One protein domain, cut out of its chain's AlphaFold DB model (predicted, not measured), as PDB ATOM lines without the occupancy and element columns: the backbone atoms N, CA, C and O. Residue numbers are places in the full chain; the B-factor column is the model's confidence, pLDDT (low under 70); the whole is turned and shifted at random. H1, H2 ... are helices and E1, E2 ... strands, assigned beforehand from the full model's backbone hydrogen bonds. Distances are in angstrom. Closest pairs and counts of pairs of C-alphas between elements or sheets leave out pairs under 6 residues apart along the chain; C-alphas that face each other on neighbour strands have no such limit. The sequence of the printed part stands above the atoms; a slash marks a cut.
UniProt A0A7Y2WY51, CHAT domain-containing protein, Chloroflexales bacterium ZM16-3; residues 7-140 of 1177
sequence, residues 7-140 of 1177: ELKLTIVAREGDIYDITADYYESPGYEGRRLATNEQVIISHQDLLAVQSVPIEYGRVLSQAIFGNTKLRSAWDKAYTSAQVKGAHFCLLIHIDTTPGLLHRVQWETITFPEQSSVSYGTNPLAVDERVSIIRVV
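Overview. This is residues 7 to 140 of the 1177 residues of the protein "CHAT domain-containing protein" of Chloroflexales bacterium ZM16-3 (UniProt A0A7Y2WY51). A twisted sheet of five strands forms a wall, with the long helix H3 along one face and H2 crossing the same face near the E3 side. The opposite face has no helix over it; H1 makes a helical hairpin with H2 beyond the sheet, and a long link without named elements, residues 107 to 133, leads back to the edge strand E5. The printed part has 134 residues, with named elements in the order E1 E2 E3 H1 H2 H3 E4 H4 E5, five strands and four helices. The sheet's order is E3 E2 E1 E4 E5, mixed, and the class is mixed, helices and strands. The whole is compact, with a radius of gyration of the C-alphas of 13.9 A and spans of 39 by 30 by 24 A.

Along the chain. Find C-alpha 7 at (144.817, 235.028, 273.953); from there E1, residues 7 to 14, runs 22.3 A. E2, residues 19 to 27, covers 26.0 A, and E3, residues 35 to 44, covers 24.4 A and bends by 52 degrees at residue 40. Next come H1, residues 47 to 52, and H2, residues 57 to 69, 17.6 A long. H3, residues 72 to 88, starts at C-alpha 72 (158.812, 227.567, 263.441) and is 24.1 A long. After it look for E4, residues 92 to 98, 19.1 A long, H4, residues 103 to 106, and E5, residues 134 to 139, 15.5 A long, ending at C-alpha 139 (141.693, 243.624, 266.013).

Arrangement. Begin with E1, E2 and E3, a meander, each strand the antiparallel neighbour of the one before: look at N 9 and O 25, 2.8 A, and N 22 and O 41, 2.8 A. E1 and E4 are parallel, with N 10 and O 95 at 2.8 A. E4 and E5 are parallel, with N 94 and O 135 at 2.8 A; with H4 they form a strand-helix-strand unit, two parallel neighbour strands with a helix between, its crossover right-handed. H2 and H3 on the same face make two layers, helices on one face of a sheet. H3, at a height of 8.4 A over the sheet, runs along the strands over E2 and E1; C-alphas 37 and 77 are its closest to E3, 5.5 A apart. H2, at a height of 10.2 A, runs across the strands over E2. H1 and H2 touch, H2 with residues 60 to 64 alone, opposite ways at a shallow tilt of 32 degrees, only just short of steep; the closest C-alphas, Leu 50 and Tyr 60, are 5.8 A apart. H1 is not on the sheet, and H4 only grazes it with residues 105 to 106. In H1, H2 and H3 every O i to N i+4 pair is within hydrogen-bond range; H4 is too short for one.

Size, cuts and confidence. The C-alphas farthest apart, Glu 16 and Gly 89, are 40.1 A apart. The printed part has no cut. The link H4 to E5, 27 residues, is long. Look for pLDDT under 70 at residues 30 to 31, 100 to 103 and 118 to 124; the mean of the printed part is 90.2.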
ATOM      1  N   GLU A   7     144.725 234.294 275.217       94.38
ATOM      2  CA  GLU A   7     144.817 235.028 273.953       94.38
ATOM      3  C   GLU A   7     146.209 234.877 273.320       94.38
ATOM      4  O   GLU A   7     147.242 235.035 273.979       94.38
ATOM      5  N   LEU A   8     146.239 234.627 272.012       96.19
ATOM      6  CA  LEU A   8     147.425 234.771 271.173       96.19
ATOM      7  C   LEU A   8     147.169 235.885 270.167       96.19
ATOM      8  O   LEU A   8     146.307 235.763 269.299       96.19
ATOM      9  N   LYS A   9     147.936 236.965 270.260       95.88
ATOM     10  CA  LYS A   9     147.856 238.088 269.335       95.88
ATOM     11  C   LYS A   9     148.954 238.008 268.291       95.88
ATOM     12  O   LYS A   9     150.127 238.103 268.634       95.88
ATOM     13  N   LEU A  10     148.559 237.928 267.027       96.19
ATOM     14  CA  LEU A  10     149.428 238.087 265.869       96.19
ATOM     15  C   LEU A  10     149.285 239.519 265.353       96.19
ATOM     16  O   LEU A  10     148.233 239.898 264.845       96.19
ATOM     17  N   THR A  11     150.320 240.338 265.525       95.06
ATOM     18  CA  THR A  11     150.396 241.665 264.901       95.06
ATOM     19  C   THR A  11     151.101 241.531 263.564       95.06
ATOM     20  O   THR A  11     152.259 241.122 263.546       95.06
ATOM     21  N   ILE A  12     150.395 241.864 262.487       94.00
ATOM     22  CA  ILE A  12     150.833 241.700 261.102       94.00
ATOM     23  C   ILE A  12     151.088 243.088 260.522       94.00
ATOM     24  O   ILE A  12     150.180 243.921 260.470       94.00
ATOM     25  N   VAL A  13     152.328 243.326 260.108       92.62
ATOM     26  CA  VAL A  13     152.771 244.590 259.517       92.62
ATOM     27  C   VAL A  13     153.234 244.308 258.094       92.62
ATOM     28  O   VAL A  13     154.140 243.499 257.884       92.62
ATOM     29  N   ALA A  14     152.605 244.962 257.118       89.56
ATOM     30  CA  ALA A  14     153.014 244.864 255.724       89.56
ATOM     31  C   ALA A  14     154.433 245.420 255.526       89.56
ATOM     32  O   ALA A  14     154.804 246.449 256.102       89.56
ATOM     33  N   ARG A  15     155.229 244.724 254.712       89.31
ATOM     34  CA  ARG A  15     156.510 245.208 254.191       89.31
ATOM     35  C   ARG A  15     156.331 245.563 252.715       89.31
ATOM     36  O   ARG A  15     155.480 246.386 252.393       89.31
ATOM     37  N   GLU A  16     157.142 244.991 251.836       87.88
ATOM     38  CA  GLU A  16     157.069 245.201 250.392       87.88
ATOM     39  C   GLU A  16     156.476 243.960 249.715       87.88
ATOM     40  O   GLU A  16     156.863 242.832 250.029       87.88
ATOM     41  N   GLY A  17     155.527 244.168 248.798       87.94
ATOM     42  CA  GLY A  17     154.810 243.086 248.121       87.94
ATOM     43  C   GLY A  17     154.031 242.198 249.094       87.94
ATOM     44  O   GLY A  17     153.310 242.693 249.958       87.94
ATOM     45  N   ASP A  18     154.215 240.885 248.964       91.38
ATOM     46  CA  ASP A  18     153.530 239.852 249.754       91.38
ATOM     47  C   ASP A  18     154.306 239.452 251.025       91.38
ATOM     48  O   ASP A  18     154.062 238.394 251.611       91.38
ATOM     49  N   ILE A  19     155.264 240.281 251.451       93.88
ATOM     50  CA  ILE A  19     156.099 240.047 252.633       93.88
ATOM     51  C   ILE A  19     155.512 240.790 253.835       93.88
ATOM     52  O   ILE A  19     155.231 241.989 253.778       93.88
ATOM     53  N   TYR A  20     155.392 240.083 254.957       94.44
ATOM     54  CA  TYR A  20     154.837 240.608 256.200       94.44
ATOM     55  C   TYR A  20     155.731 240.261 257.382       94.44
ATOM     56  O   TYR A  20     156.252 239.151 257.469       94.44
ATOM     57  N   ASP A  21     155.841 241.186 258.331       96.00
ATOM     58  CA  ASP A  21     156.411 240.899 259.643       96.00
ATOM     59  C   ASP A  21     155.286 240.547 260.614       96.00
ATOM     60  O   ASP A  21     154.352 241.331 260.813       96.00
ATOM     61  N   ILE A  22     155.402 239.390 261.266       96.88
ATOM     62  CA  ILE A  22     154.466 238.952 262.297       96.88
ATOM     63  C   ILE A  22     155.142 238.942 263.663       96.88
ATOM     64  O   ILE A  22     156.181 238.323 263.896       96.88
ATOM     65  N   THR A  23     154.500 239.610 264.610       97.12
ATOM     66  CA  THR A  23     154.845 239.568 266.030       97.12
ATOM     67  C   THR A  23     153.768 238.803 266.791       97.12
ATOM     68  O   THR A  23     152.590 239.130 266.666       97.12
ATOM     69  N   ALA A  24     154.166 237.821 267.604       97.56
ATOM     70  CA  ALA A  24     153.255 237.023 268.422       97.56
ATOM     71  C   ALA A  24     153.383 237.381 269.911       97.56
ATOM     72  O   ALA A  24     154.429 237.150 270.529       97.56
ATOM     73  N   ASP A  25     152.305 237.906 270.491       95.88
ATOM     74  CA  ASP A  25     152.174 238.217 271.914       95.88
ATOM     75  C   ASP A  25     151.165 237.266 272.570       95.88
ATOM     76  O   ASP A  25     150.050 237.097 272.083       95.88
ATOM     77  N   TYR A  26     151.544 236.661 273.690       95.38
ATOM     78  CA  TYR A  26     150.725 235.713 274.440       95.38
ATOM     79  C   TYR A  26     150.204 236.321 275.740       95.38
ATOM     80  O   TYR A  26     150.971 236.922 276.494       95.38
ATOM     81  N   TYR A  27     148.926 236.094 276.033       92.44
ATOM     82  CA  TYR A  27     148.250 236.592 277.223       92.44
ATOM     83  C   TYR A  27     147.591 235.424 277.952       92.44
ATOM     84  O   TYR A  27     146.704 234.756 277.425       92.44
ATOM     85  N   GLU A  28     148.020 235.182 279.192       87.94
ATOM     86  CA  GLU A  28     147.441 234.124 280.032       87.94
ATOM     87  C   GLU A  28     146.002 234.399 280.450       87.94
ATOM     88  O   GLU A  28     145.274 233.483 280.832       87.94
ATOM     89  N   SER A  29     145.635 235.673 280.477       79.44
ATOM     90  CA  SER A  29     144.311 236.163 280.798       79.44
ATOM     91  C   SER A  29     144.140 237.538 280.155       79.44
ATOM     92  O   SER A  29     145.129 238.274 280.017       79.44
ATOM     93  N   PRO A  30     142.912 237.927 279.787       68.12
ATOM     94  CA  PRO A  30     142.686 239.195 279.123       68.12
ATOM     95  C   PRO A  30     143.015 240.361 280.071       68.12
ATOM     96  O   PRO A  30     142.591 240.371 281.226       68.12
ATOM     97  N   GLY A  31     143.770 241.346 279.590       65.75
ATOM     98  CA  GLY A  31     144.142 242.561 280.328       65.75
ATOM     99  C   GLY A  31     145.497 242.524 281.050       65.75
ATOM    100  O   GLY A  31     145.875 243.527 281.649       65.75
ATOM    101  N   TYR A  32     146.239 241.413 280.986       72.81
ATOM    102  CA  TYR A  32     147.592 241.306 281.552       72.81
ATOM    103  C   TYR A  32     148.675 241.776 280.571       72.81
ATOM    104  O   TYR A  32     148.434 241.894 279.368       72.81
ATOM    105  N   GLU A  33     149.884 242.044 281.074       81.06
ATOM    106  CA  GLU A  33     151.039 242.298 280.209       81.06
ATOM    107  C   GLU A  33     151.334 241.064 279.352       81.06
ATOM    108  O   GLU A  33     151.555 239.961 279.858       81.06
ATOM    109  N   GLY A  34     151.308 241.255 278.034       85.69
ATOM    110  CA  GLY A  34     151.559 240.189 277.077       85.69
ATOM    111  C   GLY A  34     153.010 239.747 277.112       85.69
ATOM    112  O   GLY A  34     153.928 240.566 277.049       85.69
ATOM    113  N   ARG A  35     153.234 238.436 277.143       94.50
ATOM    114  CA  ARG A  35     154.556 237.859 276.931       94.50
ATOM    115  C   ARG A  35     154.808 237.733 275.434       94.50
ATOM    116  O   ARG A  35     154.175 236.924 274.760       94.50
ATOM    117  N   ARG A  36     155.798 238.462 274.930       96.69
ATOM    118  CA  ARG A  36     156.302 238.302 273.561       96.69
ATOM    119  C   ARG A  36     156.865 236.888 273.363       96.69
ATOM    120  O   ARG A  36     157.777 236.487 274.088       96.69
ATOM    121  N   LEU A  37     156.331 236.136 272.400       97.38
ATOM    122  CA  LEU A  37     156.804 234.785 272.052       97.38
ATOM    123  C   LEU A  37     157.596 234.753 270.738       97.38
ATOM    124  O   LEU A  37     158.533 233.969 270.622       97.38
ATOM    125  N   ALA A  38     157.262 235.623 269.785       97.50
ATOM    126  CA  ALA A  38     157.983 235.802 268.524       97.50
ATOM    127  C   ALA A  38     157.935 237.278 268.104       97.50
ATOM    128  O   ALA A  38     156.951 237.960 268.385       97.50
ATOM    129  N   THR A  39     158.995 237.787 267.474       97.38
ATOM    130  CA  THR A  39     159.125 239.216 267.135       97.38
ATOM    131  C   THR A  39     159.579 239.383 265.698       97.38
ATOM    132  O   THR A  39     160.660 238.910 265.363       97.38
ATOM    133  N   ASN A  40     158.796 240.125 264.910       95.38
ATOM    134  CA  ASN A  40     159.097 240.481 263.518       95.38
ATOM    135  C   ASN A  40     159.537 239.275 262.677       95.38
ATOM    136  O   ASN A  40     160.537 239.318 261.965       95.38
ATOM    137  N   GLU A  41     158.808 238.173 262.812       97.81
ATOM    138  CA  GLU A  41     159.035 236.989 262.003       97.81
ATOM    139  C   GLU A  41     158.506 237.248 260.598       97.81
ATOM    140  O   GLU A  41     157.312 237.488 260.420       97.81
ATOM    141  N   GLN A  42     159.403 237.215 259.617       97.19
ATOM    142  CA  GLN A  42     159.039 237.400 258.221       97.19
ATOM    143  C   GLN A  42     158.275 236.185 257.704       97.19
ATOM    144  O   GLN A  42     158.710 235.041 257.870       97.19
ATOM    145  N   VAL A  43     157.147 236.454 257.055       96.56
ATOM    146  CA  VAL A  43     156.335 235.471 256.341       96.56
ATOM    147  C   VAL A  43     155.954 236.019 254.971       96.56
ATOM    148  O   VAL A  43     155.872 237.232 254.778       96.56
ATOM    149  N   ILE A  44     155.704 235.117 254.027       96.12
ATOM    150  CA  ILE A  44     155.185 235.458 252.704       96.12
ATOM    151  C   ILE A  44     153.739 234.982 252.656       96.12
ATOM    152  O   ILE A  44     153.488 233.782 252.756       96.12
ATOM    153  N   ILE A  45     152.795 235.911 252.519       94.50
ATOM    154  CA  ILE A  45     151.378 235.597 252.304       94.50
ATOM    155  C   ILE A  45     151.081 235.959 250.851       94.50
ATOM    156  O   ILE A  45     150.697 237.088 250.554       94.50
ATOM    157  N   SER A  46     151.330 235.000 249.954       93.56
ATOM    158  CA  SER A  46     151.152 235.166 248.511       93.56
ATOM    159  C   SER A  46     149.675 235.354 248.177       93.56
ATOM    160  O   SER A  46     148.869 234.430 248.326       93.56
ATOM    161  N   HIS A  47     149.301 236.545 247.709       89.38
ATOM    162  CA  HIS A  47     147.917 236.805 247.307       89.38
ATOM    163  C   HIS A  47     147.519 235.944 246.110       89.38
ATOM    164  O   HIS A  47     146.369 235.519 246.016       89.38
ATOM    165  N   GLN A  48     148.468 235.670 245.214       91.44
ATOM    166  CA  GLN A  48     148.246 234.821 244.051       91.44
ATOM    167  C   GLN A  48     147.956 233.370 244.457       91.44
ATOM    168  O   GLN A  48     147.049 232.757 243.896       91.44
ATOM    169  N   ASP A  49     148.667 232.848 245.459       94.44
ATOM    170  CA  ASP A  49     148.446 231.480 245.939       94.44
ATOM    171  C   ASP A  49     147.087 231.364 246.633       94.44
ATOM    172  O   ASP A  49     146.353 230.407 246.399       94.44
ATOM    173  N   LEU A  50     146.711 232.370 247.430       94.31
ATOM    174  CA  LEU A  50     145.395 232.438 248.071       94.31
ATOM    175  C   LEU A  50     144.258 232.562 247.045       94.31
ATOM    176  O   LEU A  50     143.232 231.897 247.173       94.31
ATOM    177  N   LEU A  51     144.448 233.372 246.002       91.50
ATOM    178  CA  LEU A  51     143.512 233.503 244.884       91.50
ATOM    179  C   LEU A  51     143.281 232.179 244.158       91.50
ATOM    180  O   LEU A  51     142.141 231.847 243.837       91.50
ATOM    181  N   ALA A  52     144.346 231.407 243.925       93.94
ATOM    182  CA  ALA A  52     144.270 230.139 243.205       93.94
ATOM    183  C   ALA A  52     143.368 229.099 243.897       93.94
ATOM    184  O   ALA A  52     142.838 228.214 243.229       93.94
ATOM    185  N   VAL A  53     143.168 229.217 245.215       95.12
ATOM    186  CA  VAL A  53     142.379 228.276 246.033       95.12
ATOM    187  C   VAL A  53     141.157 228.922 246.702       95.12
ATOM    188  O   VAL A  53     140.515 228.314 247.555       95.12
ATOM    189  N   GLN A  54     140.793 230.147 246.309       92.06
ATOM    190  CA  GLN A  54     139.730 230.950 246.929       92.06
ATOM    191  C   GLN A  54     138.346 230.283 246.927       92.06
ATOM    192  O   GLN A  54     137.551 230.519 247.835       92.06
ATOM    193  N   SER A  55     138.054 229.453 245.925       91.00
ATOM    194  CA  SER A  55     136.786 228.725 245.812       91.00
ATOM    195  C   SER A  55     136.676 227.523 246.755       91.00
ATOM    196  O   SER A  55     135.594 226.951 246.877       91.00
ATOM    197  N   VAL A  56     137.767 227.135 247.425       93.62
ATOM    198  CA  VAL A  56     137.827 225.978 248.327       93.62
ATOM    199  C   VAL A  56     138.300 226.451 249.711       93.62
ATOM    200  O   VAL A  56     139.500 226.429 249.988       93.62
ATOM    201  N   PRO A  57     137.385 226.862 250.616       93.38
ATOM    202  CA  PRO A  57     137.742 227.512 251.884       93.38
ATOM    203  C   PRO A  57     138.711 226.720 252.771       93.38
ATOM    204  O   PRO A  57     139.555 227.309 253.441       93.38
ATOM    205  N   ILE A  58     138.622 225.386 252.768       94.00
ATOM    206  CA  ILE A  58     139.542 224.518 253.525       94.00
ATOM    207  C   ILE A  58     140.966 224.621 252.970       94.00
ATOM    208  O   ILE A  58     141.920 224.743 253.734       94.00
ATOM    209  N   GLU A  59     141.111 224.594 251.646       94.75
ATOM    210  CA  GLU A  59     142.416 224.663 250.992       94.75
ATOM    211  C   GLU A  59     143.017 226.066 251.108       94.75
ATOM    212  O   GLU A  59     144.197 226.204 251.430       94.75
ATOM    213  N   TYR A  60     142.190 227.108 250.971       95.62
ATOM    214  CA  TYR A  60     142.576 228.482 251.298       95.62
ATOM    215  C   TYR A  60     143.114 228.580 252.728       95.62
ATOM    216  O   TYR A  60     144.194 229.127 252.960       95.62
ATOM    217  N   GLY A  61     142.390 227.991 253.681       95.62
ATOM    218  CA  GLY A  61     142.786 227.903 255.078       95.62
ATOM    219  C   GLY A  61     144.123 227.209 255.292       95.62
ATOM    220  O   GLY A  61     144.957 227.703 256.050       95.62
ATOM    221  N   ARG A  62     144.356 226.099 254.587       95.69
ATOM    222  CA  ARG A  62     145.602 225.329 254.645       95.69
ATOM    223  C   ARG A  62     146.787 226.129 254.104       95.69
ATOM    224  O   ARG A  62     147.822 226.198 254.770       95.69
ATOM    225  N   VAL A  63     146.633 226.770 252.941       96.19
ATOM    226  CA  VAL A  63     147.659 227.644 252.341       96.19
ATOM    227  C   VAL A  63     147.977 228.813 253.274       96.19
ATOM    228  O   VAL A  63     149.149 229.075 253.554       96.19
ATOM    229  N   LEU A  64     146.953 229.462 253.837       96.75
ATOM    230  CA  LEU A  64     147.126 230.562 254.786       96.75
ATOM    231  C   LEU A  64     147.812 230.106 256.086       96.75
ATOM    232  O   LEU A  64     148.746 230.758 256.560       96.75
ATOM    233  N   SER A  65     147.404 228.967 256.648       96.50
ATOM    234  CA  SER A  65     148.043 228.379 257.830       96.50
ATOM    235  C   SER A  65     149.500 228.018 257.575       96.50
ATOM    236  O   SER A  65     150.344 228.278 258.432       96.50
ATOM    237  N   GLN A  66     149.819 227.462 256.406       95.94
ATOM    238  CA  GLN A  66     151.192 227.130 256.032       95.94
ATOM    239  C   GLN A  66     152.051 228.387 255.844       95.94
ATOM    240  O   GLN A  66     153.206 228.394 256.267       95.94
ATOM    241  N   ALA A  67     151.497 229.461 255.277       96.44
ATOM    242  CA  ALA A  67     152.198 230.735 255.132       96.44
ATOM    243  C   ALA A  67     152.609 231.331 256.493       96.44
ATOM    244  O   ALA A  67     153.743 231.778 256.665       96.44
ATOM    245  N   ILE A  68     151.715 231.290 257.487       97.00
ATOM    246  CA  ILE A  68     151.952 231.866 258.822       97.00
ATOM    247  C   ILE A  68     152.766 230.901 259.693       97.00
ATOM    248  O   ILE A  68     153.836 231.236 260.202       97.00
ATOM    249  N   PHE A  69     152.265 229.681 259.883       96.50
ATOM    250  CA  PHE A  69     152.820 228.696 260.812       96.50
ATOM    251  C   PHE A  69     153.866 227.779 260.167       96.50
ATOM    252  O   PHE A  69     154.409 226.901 260.838       96.50
ATOM    253  N   GLY A  70     154.216 227.991 258.896       95.38
ATOM    254  CA  GLY A  70     155.448 227.474 258.298       95.38
ATOM    255  C   GLY A  70     156.692 227.991 259.028       95.38
ATOM    256  O   GLY A  70     157.669 227.257 259.181       95.38
ATOM    257  N   ASN A  71     156.620 229.208 259.584       97.00
ATOM    258  CA  ASN A  71     157.634 229.743 260.486       97.00
ATOM    259  C   ASN A  71     157.589 229.022 261.849       97.00
ATOM    260  O   ASN A  71     156.582 229.035 262.565       97.00
ATOM    261  N   THR A  72     158.713 228.417 262.242       96.31
ATOM    262  CA  THR A  72     158.812 227.567 263.441       96.31
ATOM    263  C   THR A  72     158.596 228.319 264.754       96.31
ATOM    264  O   THR A  72     158.065 227.741 265.702       96.31
ATOM    265  N   LYS A  73     158.951 229.607 264.834       97.44
ATOM    266  CA  LYS A  73     158.740 230.410 266.047       97.44
ATOM    267  C   LYS A  73     157.282 230.829 266.203       97.44
ATOM    268  O   LYS A  73     156.764 230.768 267.317       97.44
ATOM    269  N   LEU A  74     156.607 231.198 265.111       97.56
ATOM    270  CA  LEU A  74     155.165 231.474 265.133       97.56
ATOM    271  C   LEU A  74     154.369 230.213 265.481       97.56
ATOM    272  O   LEU A  74     153.455 230.275 266.302       97.56
ATOM    273  N   ARG A  75     154.769 229.054 264.944       96.06
ATOM    274  CA  ARG A  75     154.189 227.760 265.328       96.06
ATOM    275  C   ARG A  75     154.413 227.428 266.802       96.06
ATOM    276  O   ARG A  75     153.469 227.075 267.491       96.06
ATOM    277  N   SER A  76     155.629 227.615 267.317       95.44
ATOM    278  CA  SER A  76     155.911 227.401 268.741       95.44
ATOM    279  C   SER A  76     155.099 228.342 269.644       95.44
ATOM    280  O   SER A  76     154.638 227.933 270.712       95.44
ATOM    281  N   ALA A  77     154.881 229.590 269.210       96.81
ATOM    282  CA  ALA A  77     154.014 230.533 269.909       96.81
ATOM    283  C   ALA A  77     152.549 230.066 269.927       96.81
ATOM    284  O   ALA A  77     151.909 230.134 270.979       96.81
ATOM    285  N   TRP A  78     152.055 229.551 268.796       96.00
ATOM    286  CA  TRP A  78     150.749 228.904 268.683       96.00
ATOM    287  C   TRP A  78     150.610 227.716 269.635       96.00
ATOM    288  O   TRP A  78     149.736 227.745 270.501       96.00
ATOM    289  N   ASP A  79     151.499 226.722 269.532       94.88
ATOM    290  CA  ASP A  79     151.439 225.493 270.329       94.88
ATOM    291  C   ASP A  79     151.415 225.818 271.823       94.88
ATOM    292  O   ASP A  79     150.565 225.336 272.567       94.88
ATOM    293  N   LYS A  80     152.284 226.733 272.262       95.12
ATOM    294  CA  LYS A  80     152.332 227.164 273.659       95.12
ATOM    295  C   LYS A  80     151.019 227.794 274.125       95.12
ATOM    296  O   LYS A  80     150.547 227.473 275.218       95.12
ATOM    297  N   ALA A  81     150.459 228.709 273.337       95.38
ATOM    298  CA  ALA A  81     149.245 229.419 273.716       95.38
ATOM    299  C   ALA A  81     148.029 228.484 273.723       95.38
ATOM    300  O   ALA A  81     147.272 228.457 274.694       95.38
ATOM    301  N   TYR A  82     147.891 227.663 272.682       95.00
ATOM    302  CA  TYR A  82     146.790 226.721 272.542       95.00
ATOM    303  C   TYR A  82     146.853 225.600 273.591       95.00
ATOM    304  O   TYR A  82     145.857 225.339 274.267       95.00
ATOM    305  N   THR A  83     148.025 224.994 273.830       94.31
ATOM    306  CA  THR A  83     148.199 224.009 274.913       94.31
ATOM    307  C   THR A  83     147.881 224.619 276.275       94.31
ATOM    308  O   THR A  83     147.229 223.966 277.089       94.31
ATOM    309  N   SER A  84     148.268 225.874 276.534       94.62
ATOM    310  CA  SER A  84     147.894 226.523 277.795       94.62
ATOM    311  C   SER A  84     146.382 226.702 277.938       94.62
ATOM    312  O   SER A  84     145.885 226.587 279.057       94.62
ATOM    313  N   ALA A  85     145.660 227.001 276.857       94.56
ATOM    314  CA  ALA A  85     144.204 227.094 276.889       94.56
ATOM    315  C   ALA A  85     143.573 225.733 277.212       94.56
ATOM    316  O   ALA A  85     142.754 225.641 278.124       94.56
ATOM    317  N   GLN A  86     144.039 224.665 276.550       93.12
ATOM    318  CA  GLN A  86     143.571 223.294 276.785       93.12
ATOM    319  C   GLN A  86     143.811 222.843 278.233       93.12
ATOM    320  O   GLN A  86     142.884 222.378 278.889       93.12
ATOM    321  N   VAL A  87     145.022 223.044 278.768       93.88
ATOM    322  CA  VAL A  87     145.366 222.670 280.155       93.88
ATOM    323  C   VAL A  87     144.504 223.418 281.177       93.88
ATOM    324  O   VAL A  87     144.146 222.855 282.209       93.88
ATOM    325  N   LYS A  88     144.152 224.679 280.900       93.69
ATOM    326  CA  LYS A  88     143.306 225.499 281.779       93.69
ATOM    327  C   LYS A  88     141.803 225.258 281.576       93.69
ATOM    328  O   LYS A  88     141.013 225.813 282.336       93.69
ATOM    329  N   GLY A  89     141.401 224.495 280.553       93.25
ATOM    330  CA  GLY A  89     140.002 224.415 280.120       93.25
ATOM    331  C   GLY A  89     139.424 225.785 279.744       93.25
ATOM    332  O   GLY A  89     138.243 226.041 279.970       93.25
ATOM    333  N   ALA A  90     140.272 226.693 279.255       92.44
ATOM    334  CA  ALA A  90     139.913 228.064 278.921       92.44
ATOM    335  C   ALA A  90     139.586 228.212 277.435       92.44
ATOM    336  O   ALA A  90     140.139 227.508 276.590       92.44
ATOM    337  N   HIS A  91     138.725 229.181 277.124       92.88
ATOM    338  CA  HIS A  91     138.462 229.591 275.749       92.88
ATOM    339  C   HIS A  91     139.729 230.184 275.122       92.88
ATOM    340  O   HIS A  91     140.431 230.964 275.771       92.88
ATOM    341  N   PHE A  92     140.039 229.821 273.879       95.25
ATOM    342  CA  PHE A  92     141.223 230.301 273.174       95.25
ATOM    343  C   PHE A  92     140.853 231.377 272.146       95.25
ATOM    344  O   PHE A  92     140.026 231.158 271.265       95.25
ATOM    345  N   CYS A  93     141.502 232.537 272.216       95.00
ATOM    346  CA  CYS A  93     141.294 233.638 271.278       95.00
ATOM    347  C   CYS A  93     142.544 233.868 270.422       95.00
ATOM    348  O   CYS A  93     143.589 234.281 270.930       95.00
ATOM    349  N   LEU A  94     142.419 233.684 269.109       96.44
ATOM    350  CA  LEU A  94     143.414 234.118 268.132       96.44
ATOM    351  C   LEU A  94     143.076 235.542 267.672       96.44
ATOM    352  O   LEU A  94     142.114 235.761 266.933       96.44
ATOM    353  N   LEU A  95     143.871 236.514 268.112       95.62
ATOM    354  CA  LEU A  95     143.703 237.922 267.765       95.62
ATOM    355  C   LEU A  95     144.585 238.270 266.560       95.62
ATOM    356  O   LEU A  95     145.808 238.322 266.680       95.62
ATOM    357  N   ILE A  96     143.974 238.565 265.418       95.50
ATOM    358  CA  ILE A  96     144.660 239.028 264.208       95.50
ATOM    359  C   ILE A  96     144.640 240.555 264.197       95.50
ATOM    360  O   ILE A  96     143.620 241.175 263.908       95.50
ATOM    361  N   HIS A  97     145.757 241.171 264.561       93.62
ATOM    362  CA  HIS A  97     145.918 242.619 264.568       93.62
ATOM    363  C   HIS A  97     146.596 243.067 263.278       93.62
ATOM    364  O   HIS A  97     147.795 242.860 263.095       93.62
ATOM    365  N   ILE A  98     145.807 243.671 262.397       87.00
ATOM    366  CA  ILE A  98     146.250 244.163 261.093       87.00
ATOM    367  C   ILE A  98     146.657 245.624 261.281       87.00
ATOM    368  O   ILE A  98     145.821 246.445 261.666       87.00
ATOM    369  N   ASP A  99     147.939 245.938 261.077       78.19
ATOM    370  CA  ASP A  99     148.398 247.328 261.115       78.19
ATOM    371  C   ASP A  99     147.825 248.114 259.920       78.19
ATOM    372  O   ASP A  99     147.527 247.552 258.870       78.19
ATOM    373  N   THR A 100     147.622 249.413 260.116       63.53
ATOM    374  CA  THR A 100     146.684 250.316 259.414       63.53
ATOM    375  C   THR A 100     146.863 250.547 257.892       63.53
ATOM    376  O   THR A 100     146.302 251.502 257.362       63.53
ATOM    377  N   THR A 101     147.550 249.675 257.142       58.66
ATOM    378  CA  THR A 101     147.629 249.736 255.662       58.66
ATOM    379  C   THR A 101     148.084 248.401 255.051       58.66
ATOM    380  O   THR A 101     148.981 247.789 255.634       58.66
ATOM    381  N   PRO A 102     147.610 247.975 253.851       63.97
ATOM    382  CA  PRO A 102     146.443 248.391 253.049       63.97
ATOM    383  C   PRO A 102     145.180 247.553 253.354       63.97
ATOM    384  O   PRO A 102     145.263 246.470 253.934       63.97
ATOM    385  N   GLY A 103     144.004 248.008 252.890       68.62
ATOM    386  CA  GLY A 103     142.710 247.317 253.056       68.62
ATOM    387  C   GLY A 103     142.671 245.858 252.568       68.62
ATOM    388  O   GLY A 103     141.808 245.093 252.994       68.62
ATOM    389  N   LEU A 104     143.649 245.442 251.758       78.06
ATOM    390  CA  LEU A 104     143.825 244.075 251.259       78.06
ATOM    391  C   LEU A 104     143.879 243.018 252.372       78.06
ATOM    392  O   LEU A 104     143.224 241.983 252.261       78.06
ATOM    393  N   LEU A 105     144.557 243.287 253.494       86.00
ATOM    394  CA  LEU A 105     144.611 242.322 254.601       86.00
ATOM    395  C   LEU A 105     143.249 242.123 255.281       86.00
ATOM    396  O   LEU A 105     143.010 241.076 255.879       86.00
ATOM    397  N   HIS A 106     142.321 243.078 255.162       85.25
ATOM    398  CA  HIS A 106     140.941 242.884 255.609       85.25
ATOM    399  C   HIS A 106     140.111 242.023 254.640       85.25
ATOM    400  O   HIS A 106     139.031 241.567 255.023       85.25
ATOM    401  N   ARG A 107     140.594 241.752 253.423       85.38
ATOM    402  CA  ARG A 107     139.946 240.830 252.475       85.38
ATOM    403  C   ARG A 107     140.407 239.382 252.649       85.38
ATOM    404  O   ARG A 107     139.625 238.477 252.378       85.38
ATOM    405  N   VAL A 108     141.609 239.158 253.191       91.50
ATOM    406  CA  VAL A 108     142.088 237.811 253.547       91.50
ATOM    407  C   VAL A 108     141.075 237.118 254.464       91.50
ATOM    408  O   VAL A 108     140.617 237.694 255.452       91.50
ATOM    409  N   GLN A 109     140.718 235.876 254.135       94.62
ATOM    410  CA  GLN A 109     139.743 235.078 254.883       94.62
ATOM    411  C   GLN A 109     140.393 234.431 256.119       94.62
ATOM    412  O   GLN A 109     140.543 233.215 256.183       94.62
ATOM    413  N   TRP A 110     140.827 235.226 257.102       95.88
ATOM    414  CA  TRP A 110     141.520 234.742 258.313       95.88
ATOM    415  C   TRP A 110     140.761 233.646 259.075       95.88
ATOM    416  O   TRP A 110     141.357 232.814 259.752       95.88
ATOM    417  N   GLU A 111     139.442 233.627 258.954       96.50
ATOM    418  CA  GLU A 111     138.537 232.659 259.561       96.50
ATOM    419  C   GLU A 111     138.669 231.248 258.961       96.50
ATOM    420  O   GLU A 111     138.168 230.286 259.538       96.50
ATOM    421  N   THR A 112     139.358 231.105 257.826       96.44
ATOM    422  CA  THR A 112     139.656 229.803 257.210       96.44
ATOM    423  C   THR A 112     140.882 229.113 257.798       96.44
ATOM    424  O   THR A 112     141.028 227.917 257.565       96.44
ATOM    425  N   ILE A 113     141.740 229.813 258.561       96.38
ATOM    426  CA  ILE A 113     142.971 229.239 259.139       96.38
ATOM    427  C   ILE A 113     142.657 227.881 259.780       96.38
ATOM    428  O   ILE A 113     141.780 227.770 260.638       96.38
ATOM    429  N   THR A 114     143.383 226.850 259.360       95.31
ATOM    430  CA  THR A 114     143.298 225.484 259.890       95.31
ATOM    431  C   THR A 114     144.312 225.253 261.006       95.31
ATOM    432  O   THR A 114     145.280 226.009 261.151       95.31
ATOM    433  N   PHE A 115     144.135 224.175 261.773       92.12
ATOM    434  CA  PHE A 115     145.180 223.712 262.688       92.12
ATOM    435  C   PHE A 115     146.517 223.501 261.939       92.12
ATOM    436  O   PHE A 115     146.509 222.961 260.828       92.12
ATOM    437  N   PRO A 116     147.672 223.907 262.509       87.75
ATOM    438  CA  PRO A 116     148.968 223.663 261.880       87.75
ATOM    439  C   PRO A 116     149.264 222.156 261.776       87.75
ATOM    440  O   PRO A 116     149.280 221.462 262.794       87.75
ATOM    441  N   GLU A 117     149.554 221.661 260.564       75.62
ATOM    442  CA  GLU A 117     149.760 220.225 260.268       75.62
ATOM    443  C   GLU A 117     150.864 219.570 261.117       75.62
ATOM    444  O   GLU A 117     150.780 218.397 261.464       75.62
ATOM    445  N   GLN A 118     151.901 220.335 261.470       65.88
ATOM    446  CA  GLN A 118     153.047 219.874 262.264       65.88
ATOM    447  C   GLN A 118     152.938 220.242 263.754       65.88
ATOM    448  O   GLN A 118     153.947 220.226 264.462       65.88
ATOM    449  N   SER A 119     151.754 220.635 264.229       63.41
ATOM    450  CA  SER A 119     151.542 220.825 265.665       63.41
ATOM    451  C   SER A 119     151.569 219.474 266.383       63.41
ATOM    452  O   SER A 119     151.205 218.437 265.825       63.41
ATOM    453  N   SER A 120     151.987 219.464 267.650       61.03
ATOM    454  CA  SER A 120     152.013 218.242 268.467       61.03
ATOM    455  C   SER A 120     150.620 217.666 268.755       61.03
ATOM    456  O   SER A 120     150.512 216.636 269.419       61.03
ATOM    457  N   VAL A 121     149.555 218.336 268.301       61.69
ATOM    458  CA  VAL A 121     148.169 217.940 268.519       61.69
ATOM    459  C   VAL A 121     147.520 217.618 267.171       61.69
ATOM    460  O   VAL A 121     147.232 218.501 266.370       61.69
ATOM    461  N   SER A 122     147.308 216.329 266.902       53.47
ATOM    462  CA  SER A 122     146.772 215.840 265.627       53.47
ATOM    463  C   SER A 122     145.265 216.111 265.508       53.47
ATOM    464  O   SER A 122     144.458 215.246 265.843       53.47
ATOM    465  N   TYR A 123     144.877 217.289 265.010       60.19
ATOM    466  CA  TYR A 123     143.472 217.647 264.731       60.19
ATOM    467  C   TYR A 123     143.075 217.586 263.245       60.19
ATOM    468  O   TYR A 123     141.946 217.933 262.903       60.19
ATOM    469  N   GLY A 124     143.964 217.121 262.358       68.56
ATOM    470  CA  GLY A 124     143.714 217.100 260.912       68.56
ATOM    471  C   GLY A 124     143.624 218.505 260.298       68.56
ATOM    472  O   GLY A 124     144.057 219.485 260.897       68.56
ATOM    473  N   THR A 125     143.050 218.610 259.098       76.00
ATOM    474  CA  THR A 125     142.880 219.864 258.332       76.00
ATOM    475  C   THR A 125     141.650 220.676 258.757       76.00
ATOM    476  O   THR A 125     141.139 221.494 257.993       76.00
ATOM    477  N   ASN A 126     141.149 220.460 259.977       88.00
ATOM    478  CA  ASN A 126     139.952 221.135 260.465       88.00
ATOM    479  C   ASN A 126     140.198 222.654 260.600       88.00
ATOM    480  O   ASN A 126     141.215 223.063 261.178       88.00
ATOM    481  N   PRO A 127     139.292 223.512 260.096       93.50
ATOM    482  CA  PRO A 127     139.363 224.953 260.321       93.50
ATOM    483  C   PRO A 127     139.264 225.292 261.809       93.50
ATOM    484  O   PRO A 127     138.452 224.727 262.532       93.50
ATOM    485  N   LEU A 128     140.059 226.248 262.283       94.31
ATOM    486  CA  LEU A 128     140.050 226.664 263.687       94.31
ATOM    487  C   LEU A 128     138.723 227.312 264.087       94.31
ATOM    488  O   LEU A 128     138.238 227.102 265.193       94.31
ATOM    489  N   ALA A 129     138.133 228.107 263.189       94.12
ATOM    490  CA  ALA A 129     136.962 228.927 263.491       94.12
ATOM    491  C   ALA A 129     135.669 228.129 263.730       94.12
ATOM    492  O   ALA A 129     134.660 228.726 264.102       94.12
ATOM    493  N   VAL A 130     135.688 226.814 263.488       93.25
ATOM    494  CA  VAL A 130     134.542 225.915 263.686       93.25
ATOM    495  C   VAL A 130     134.639 225.131 264.994       93.25
ATOM    496  O   VAL A 130     133.678 224.460 265.353       93.25
ATOM    497  N   ASP A 131     135.766 225.207 265.711       93.94
ATOM    498  CA  ASP A 131     135.875 224.705 267.082       93.94
ATOM    499  C   ASP A 131     135.261 225.743 268.030       93.94
ATOM    500  O   ASP A 131     135.744 226.871 268.126       93.94
ATOM    501  N   GLU A 132     134.204 225.372 268.758       94.25
ATOM    502  CA  GLU A 132     133.514 226.282 269.687       94.25
ATOM    503  C   GLU A 132     134.413 226.813 270.812       94.25
ATOM    504  O   GLU A 132     134.053 227.787 271.469       94.25
ATOM    505  N   ARG A 133     135.578 226.195 271.039       93.81
ATOM    506  CA  ARG A 133     136.570 226.608 272.043       93.81
ATOM    507  C   ARG A 133     137.561 227.640 271.505       93.81
ATOM    508  O   ARG A 133     138.438 228.078 272.252       93.81
ATOM    509  N   VAL A 134     137.468 227.988 270.220       94.88
ATOM    510  CA  VAL A 134     138.394 228.882 269.524       94.88
ATOM    511  C   VAL A 134     137.638 230.048 268.885       94.88
ATOM    512  O   VAL A 134     136.746 229.865 268.063       94.88
ATOM    513  N   SER A 135     138.052 231.279 269.191       95.12
ATOM    514  CA  SER A 135     137.586 232.480 268.485       95.12
ATOM    515  C   SER A 135     138.715 233.118 267.693       95.12
ATOM    516  O   SER A 135     139.739 233.504 268.253       95.12
ATOM    517  N   ILE A 136     138.497 233.304 266.392       96.50
ATOM    518  CA  ILE A 136     139.325 234.177 265.551       96.50
ATOM    519  C   ILE A 136     138.699 235.570 265.533       96.50
ATOM    520  O   ILE A 136     137.519 235.708 265.184       96.50
ATOM    521  N   ILE A 137     139.488 236.575 265.918       95.69
ATOM    522  CA  ILE A 137     139.055 237.962 266.126       95.69
ATOM    523  C   ILE A 137     140.000 238.898 265.377       95.69
ATOM    524  O   ILE A 137     141.211 238.870 265.597       95.69
ATOM    525  N   ARG A 138     139.457 239.782 264.541       94.69
ATOM    526  CA  ARG A 138     140.228 240.826 263.860       94.69
ATOM    527  C   ARG A 138     140.291 242.068 264.742       94.69
ATOM    528  O   ARG A 138     139.278 242.707 265.017       94.69
ATOM    529  N   VAL A 139     141.480 242.424 265.204       92.69
ATOM    530  CA  VAL A 139     141.693 243.624 266.013       92.69
ATOM    531  C   VAL A 139     142.033 244.779 265.084       92.69
ATOM    532  O   VAL A 139     143.003 244.707 264.331       92.69
ATOM    533  N   VAL A 140     141.244 245.843 265.164       90.44
ATOM    534  CA  VAL A 140     141.469 247.098 264.446       90.44
ATOM    535  C   VAL A 140     141.918 248.129 265.465       90.44
ATOM    536  O   VAL A 140     141.301 248.272 266.520       90.44
TER     537      VAL A 140